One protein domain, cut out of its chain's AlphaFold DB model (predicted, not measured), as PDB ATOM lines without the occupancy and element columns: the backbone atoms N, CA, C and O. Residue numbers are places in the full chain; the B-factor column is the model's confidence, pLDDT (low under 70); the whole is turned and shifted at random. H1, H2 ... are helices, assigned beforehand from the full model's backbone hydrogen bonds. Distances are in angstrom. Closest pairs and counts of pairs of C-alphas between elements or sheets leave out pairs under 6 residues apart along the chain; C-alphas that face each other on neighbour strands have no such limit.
ATOM      1  N   ALA A   5      -1.185 -33.629 -25.486       87.06
ATOM      2  CA  ALA A   5       0.264 -33.411 -25.504       87.06
ATOM      3  C   ALA A   5       0.925 -34.082 -26.721       87.06
ATOM      4  O   ALA A   5       1.838 -33.539 -27.343       87.06
ATOM      5  N   GLN A   6       0.430 -35.261 -27.100       85.88
ATOM      6  CA  GLN A   6       0.935 -36.020 -28.239       85.88
ATOM      7  C   GLN A   6       0.510 -35.386 -29.569       85.88
ATOM      8  O   GLN A   6       1.314 -35.332 -30.497       85.88
ATOM      9  N   MET A   7      -0.711 -34.844 -29.645       90.19
ATOM     10  CA  MET A   7      -1.170 -34.055 -30.795       90.19
ATOM     11  C   MET A   7      -0.343 -32.775 -30.971       90.19
ATOM     12  O   MET A   7       0.066 -32.471 -32.090       90.19
ATOM     13  N   GLU A   8      -0.063 -32.053 -29.879       89.44
ATOM     14  CA  GLU A   8       0.758 -30.833 -29.886       89.44
ATOM     15  C   GLU A   8       2.167 -31.109 -30.424       89.44
ATOM     16  O   GLU A   8       2.665 -30.362 -31.268       89.44
ATOM     17  N   TRP A   9       2.781 -32.215 -29.999       86.81
ATOM     18  CA  TRP A   9       4.088 -32.649 -30.492       86.81
ATOM     19  C   TRP A   9       4.082 -33.070 -31.965       86.81
ATOM     20  O   TRP A   9       4.954 -32.676 -32.734       86.81
ATOM     21  N   LEU A  10       3.099 -33.862 -32.402       87.44
ATOM     22  CA  LEU A  10       3.007 -34.226 -33.818       87.44
ATOM     23  C   LEU A  10       2.825 -32.986 -34.704       87.44
ATOM     24  O   LEU A  10       3.469 -32.871 -35.748       87.44
ATOM     25  N   ALA A  11       1.989 -32.042 -34.269       87.12
ATOM     26  CA  ALA A  11       1.789 -30.783 -34.972       87.12
ATOM     27  C   ALA A  11       3.068 -29.927 -35.014       87.12
ATOM     28  O   ALA A  11       3.299 -29.247 -36.015       87.12
ATOM     29  N   SER A  12       3.918 -29.968 -33.977       87.00
ATOM     30  CA  SER A  12       5.200 -29.248 -33.978       87.00
ATOM     31  C   SER A  12       6.234 -29.853 -34.927       87.00
ATOM     32  O   SER A  12       7.002 -29.112 -35.537       87.00
ATOM     33  N   MET A  13       6.205 -31.172 -35.133       85.75
ATOM     34  CA  MET A  13       7.043 -31.851 -36.129       85.75
ATOM     35  C   MET A  13       6.583 -31.629 -37.579       85.75
ATOM     36  O   MET A  13       7.320 -31.969 -38.501       85.75
ATOM     37  N   GLY A  14       5.383 -31.078 -37.792       84.25
ATOM     38  CA  GLY A  14       4.844 -30.828 -39.130       84.25
ATOM     39  C   GLY A  14       4.454 -32.103 -39.880       84.25
ATOM     40  O   GLY A  14       4.663 -32.183 -41.086       84.25
ATOM     41  N   VAL A  15       3.921 -33.110 -39.177       86.31
ATOM     42  CA  VAL A  15       3.451 -34.349 -39.821       86.31
ATOM     43  C   VAL A  15       2.270 -34.090 -40.765       86.31
ATOM     44  O   VAL A  15       1.415 -33.252 -40.485       86.31
ATOM     45  N   ASP A  16       2.178 -34.867 -41.846       84.44
ATOM     46  CA  ASP A  16       1.125 -34.702 -42.862       84.44
ATOM     47  C   ASP A  16      -0.266 -35.181 -42.402       84.44
ATOM     48  O   ASP A  16      -1.284 -34.788 -42.973       84.44
ATOM     49  N   ALA A  17      -0.336 -36.053 -41.387       87.31
ATOM     50  CA  ALA A  17      -1.594 -36.597 -40.880       87.31
ATOM     51  C   ALA A  17      -1.527 -36.960 -39.386       87.31
ATOM     52  O   ALA A  17      -0.547 -37.537 -38.916       87.31
ATOM     53  N   ILE A  18      -2.619 -36.686 -38.660       86.75
ATOM     54  CA  ILE A  18      -2.849 -37.119 -37.274       86.75
ATOM     55  C   ILE A  18      -4.184 -37.867 -37.220       86.75
ATOM     56  O   ILE A  18      -5.222 -37.325 -37.594       86.75
ATOM     57  N   THR A  19      -4.167 -39.112 -36.745       87.75
ATOM     58  CA  THR A  19      -5.374 -39.927 -36.545       87.75
ATOM     59  C   THR A  19      -5.799 -39.905 -35.076       87.75
ATOM     60  O   THR A  19      -4.997 -40.158 -34.174       87.75
ATOM     61  N   THR A  20      -7.069 -39.596 -34.815       88.50
ATOM     62  CA  THR A  20      -7.623 -39.457 -33.459       88.50
ATOM     63  C   THR A  20      -9.112 -39.789 -33.424       88.50
ATOM     64  O   THR A  20      -9.809 -39.599 -34.422       88.50
ATOM     65  N   ASN A  21      -9.591 -40.252 -32.271       89.31
ATOM     66  CA  ASN A  21     -11.016 -40.334 -31.959       89.31
ATOM     67  C   ASN A  21     -11.552 -39.022 -31.353       89.31
ATOM     68  O   ASN A  21     -12.761 -38.824 -31.278       89.31
ATOM     69  N   GLU A  22     -10.664 -38.099 -30.978       91.94
ATOM     70  CA  GLU A  22     -10.955 -36.846 -30.277       91.94
ATOM     71  C   GLU A  22     -10.796 -35.634 -31.213       91.94
ATOM     72  O   GLU A  22      -9.952 -34.755 -31.015       91.94
ATOM     73  N   LEU A  23     -11.614 -35.574 -32.272       92.94
ATOM     74  CA  LEU A  23     -11.512 -34.530 -33.304       92.94
ATOM     75  C   LEU A  23     -11.594 -33.106 -32.729       92.94
ATOM     76  O   LEU A  23     -10.856 -32.227 -33.166       92.94
ATOM     77  N   ALA A  24     -12.472 -32.870 -31.751       94.06
ATOM     78  CA  ALA A  24     -12.628 -31.551 -31.133       94.06
ATOM     79  C   ALA A  24     -11.335 -31.089 -30.442       94.06
ATOM     80  O   ALA A  24     -10.913 -29.948 -30.616       94.06
ATOM     81  N   THR A  25     -10.682 -32.001 -29.723       93.44
ATOM     82  CA  THR A  25      -9.396 -31.770 -29.060       93.44
ATOM     83  C   THR A  25      -8.298 -31.453 -30.072       93.44
ATOM     84  O   THR A  25      -7.545 -30.498 -29.883       93.44
ATOM     85  N   LEU A  26      -8.232 -32.198 -31.180       93.50
ATOM     86  CA  LEU A  26      -7.261 -31.935 -32.243       93.50
ATOM     87  C   LEU A  26      -7.469 -30.554 -32.878       93.50
ATOM     88  O   LEU A  26      -6.505 -29.816 -33.066       93.50
ATOM     89  N   LEU A  27      -8.713 -30.184 -33.190       94.19
ATOM     90  CA  LEU A  27      -9.020 -28.877 -33.777       94.19
ATOM     91  C   LEU A  27      -8.626 -27.725 -32.846       94.19
ATOM     92  O   LEU A  27      -8.077 -26.726 -33.304       94.19
ATOM     93  N   ASP A  28      -8.850 -27.879 -31.544       93.75
ATOM     94  CA  ASP A  28      -8.438 -26.916 -30.522       93.75
ATOM     95  C   ASP A  28      -6.901 -26.804 -30.414       93.75
ATOM     96  O   ASP A  28      -6.357 -25.699 -30.375       93.75
ATOM     97  N   VAL A  29      -6.173 -27.927 -30.469       92.38
ATOM     98  CA  VAL A  29      -4.699 -27.935 -30.550       92.38
ATOM     99  C   VAL A  29      -4.196 -27.168 -31.779       92.38
ATOM    100  O   VAL A  29      -3.313 -26.316 -31.651       92.38
ATOM    101  N   LEU A  30      -4.768 -27.434 -32.957       93.06
ATOM    102  CA  LEU A  30      -4.374 -26.779 -34.205       93.06
ATOM    103  C   LEU A  30      -4.680 -25.276 -34.182       93.06
ATOM    104  O   LEU A  30      -3.815 -24.475 -34.535       93.06
ATOM    105  N   ALA A  31      -5.857 -24.882 -33.687       93.75
ATOM    106  CA  ALA A  31      -6.243 -23.478 -33.565       93.75
ATOM    107  C   ALA A  31      -5.312 -22.698 -32.620       93.75
ATOM    108  O   ALA A  31      -4.900 -21.579 -32.927       93.75
ATOM    109  N   ARG A  32      -4.921 -23.292 -31.482       92.00
ATOM    110  CA  ARG A  32      -3.945 -22.680 -30.565       92.00
ATOM    111  C   ARG A  32      -2.575 -22.495 -31.205       92.00
ATOM    112  O   ARG A  32      -1.935 -21.472 -30.967       92.00
ATOM    113  N   ARG A  33      -2.123 -23.474 -31.992       92.50
ATOM    114  CA  ARG A  33      -0.848 -23.395 -32.712       92.50
ATOM    115  C   ARG A  33      -0.861 -22.288 -33.760       92.50
ATOM    116  O   ARG A  33       0.127 -21.575 -33.879       92.50
ATOM    117  N   GLU A  34      -1.959 -22.137 -34.496       93.00
ATOM    118  CA  GLU A  34      -2.112 -21.067 -35.489       93.00
ATOM    119  C   GLU A  34      -2.088 -19.676 -34.834       93.00
ATOM    120  O   GLU A  34      -1.495 -18.746 -35.377       93.00
ATOM    121  N   ALA A  35      -2.674 -19.546 -33.638       94.88
ATOM    122  CA  ALA A  35      -2.692 -18.294 -32.888       94.88
ATOM    123  C   ALA A  35      -1.316 -17.894 -32.316       94.88
ATOM    124  O   ALA A  35      -0.972 -16.712 -32.345       94.88
ATOM    125  N   ASP A  36      -0.542 -18.849 -31.787       93.69
ATOM    126  CA  ASP A  36       0.801 -18.607 -31.238       93.69
ATOM    127  C   ASP A  36       1.720 -19.837 -31.419       93.69
ATOM    128  O   ASP A  36       1.791 -20.714 -30.544       93.69
ATOM    129  N   PRO A  37       2.452 -19.915 -32.548       90.81
ATOM    130  CA  PRO A  37       3.332 -21.044 -32.839       90.81
ATOM    131  C   PRO A  37       4.453 -21.219 -31.809       90.81
ATOM    132  O   PRO A  37       4.767 -22.346 -31.427       90.81
ATOM    133  N   ALA A  38       5.028 -20.118 -31.314       89.44
ATOM    134  CA  ALA A  38       6.158 -20.159 -30.390       89.44
ATOM    135  C   ALA A  38       5.741 -20.695 -29.014       89.44
ATOM    136  O   ALA A  38       6.431 -21.538 -28.435       89.44
ATOM    137  N   ALA A  39       4.587 -20.258 -28.498       88.50
ATOM    138  CA  ALA A  39       4.045 -20.792 -27.253       88.50
ATOM    139  C   ALA A  39       3.605 -22.261 -27.389       88.50
ATOM    140  O   ALA A  39       3.695 -23.023 -26.422       88.50
ATOM    141  N   ALA A  40       3.128 -22.672 -28.568       85.38
ATOM    142  CA  ALA A  40       2.796 -24.066 -28.845       85.38
ATOM    143  C   ALA A  40       4.049 -24.957 -28.860       85.38
ATOM    144  O   ALA A  40       4.059 -25.995 -28.199       85.38
ATOM    145  N   ASP A  41       5.125 -24.530 -29.526       85.69
ATOM    146  CA  ASP A  41       6.396 -25.269 -29.566       85.69
ATOM    147  C   ASP A  41       7.035 -25.397 -28.173       85.69
ATOM    148  O   ASP A  41       7.516 -26.471 -27.796       85.69
ATOM    149  N   ALA A  42       6.978 -24.330 -27.366       84.38
ATOM    150  CA  ALA A  42       7.466 -24.346 -25.987       84.38
ATOM    151  C   ALA A  42       6.693 -25.338 -25.100       84.38
ATOM    152  O   ALA A  42       7.283 -26.014 -24.258       84.38
ATOM    153  N   ARG A  43       5.376 -25.455 -25.297       85.19
ATOM    154  CA  ARG A  43       4.516 -26.386 -24.553       85.19
ATOM    155  C   ARG A  43       4.718 -27.832 -24.986       85.19
ATOM    156  O   ARG A  43       4.829 -28.706 -24.131       85.19
ATOM    157  N   ALA A  44       4.830 -28.067 -26.292       81.62
ATOM    158  CA  ALA A  44       5.104 -29.385 -26.856       81.62
ATOM    159  C   ALA A  44       6.448 -29.954 -26.366       81.62
ATOM    160  O   ALA A  44       6.566 -31.159 -26.154       81.62
ATOM    161  N   SER A  45       7.433 -29.079 -26.142       81.62
ATOM    162  CA  SER A  45       8.778 -29.443 -25.674       81.62
ATOM    163  C   SER A  45       8.933 -29.422 -24.147       81.62
ATOM    164  O   SER A  45      10.022 -29.674 -23.636       81.62
ATOM    165  N   ALA A  46       7.883 -29.081 -23.392       85.00
ATOM    166  CA  ALA A  46       7.972 -28.998 -21.939       85.00
ATOM    167  C   ALA A  46       8.166 -30.398 -21.317       85.00
ATOM    168  O   ALA A  46       7.477 -31.333 -21.731       85.00
TER     169      ALA A  46
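Overview. This is residues 5 to 46 of the 336 residues of the protein "Inositol-1-monophosphatase" of Clavibacter michiganensis subsp. michiganensis (UniProt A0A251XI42). Three helices make a small triangle: H2, the longest, forms one side, H1 packs at a steep tilt on the middle of it with residues 26 to 30 of H2, and H3 meets H2 at a corner by their link and folds back to pack on H1. Between H1 and H2, residues 14 to 22 form a loop without a named element, which runs round to the beginning of H2, at the end of the domain away from H3. The printed part has 42 residues, with three named helices in the order H1, H2, H3 and no named strand; the class is all helix. The whole is compact, with a radius of gyration of the C-alphas of 9.5 A, and the C-alphas span 26 by 17 by 17 A.

Along the chain. H2 is the longest helix, residues 23 to 35, and measures 18.5 A from its first to its last C-alpha; C-alpha 23 stands at (-11.512, -34.530, -33.304) and C-alpha 35 at (-2.692, -18.294, -32.888). H1, residues 5 to 13, measures 12.7 A and begins with C-alpha 5 at (0.264, -33.411, -25.504). H3, residues 37 to 44, measures 10.4 A and ends with C-alpha 44 at (5.104, -29.385, -26.856).

Arrangement. H2 touches H1 with residues 26 to 30 alone, and their closest C-alphas, those of Val 29 and Glu 8, are 6.2 A apart. These two helices run the same way at a steep tilt of 49 degrees. H1 touches H3 with 11 pairs of C-alphas within 8 A; the closest C-alphas, those of Trp 9 and Ala 44, are 5.0 A apart. H1 and H3 run opposite ways, also at a steep tilt of 49 degrees. H2 and H3 only just touch, with 3 pairs of C-alphas within 8 A, and they touch only at the corner by their link. H2 touches H3 with residues 32 to 33 alone, and the closest C-alphas of the two helices are those of Arg 33 and Ala 40, 5.4 A apart. H2 and H3 run opposite ways at a steep tilt of 50 degrees. In H1, H2 and H3 every O i to N i+4 pair is within hydrogen-bond range.

Size, cuts and confidence. The two C-alphas farthest apart in the domain, those of Asn 21 and Ala 38, are 26.5 A from each other, while the C-alphas of Ala 5 and Ala 46, the first and last printed residues, are 9.6 A apart. The printed part has no cut. The link from H1 to H2, with 9 residues between them, is short, and the link from H2 to H3, with 1 residue, is tight. The mean pLDDT of the printed part is 89.0, and no printed residue is under 70.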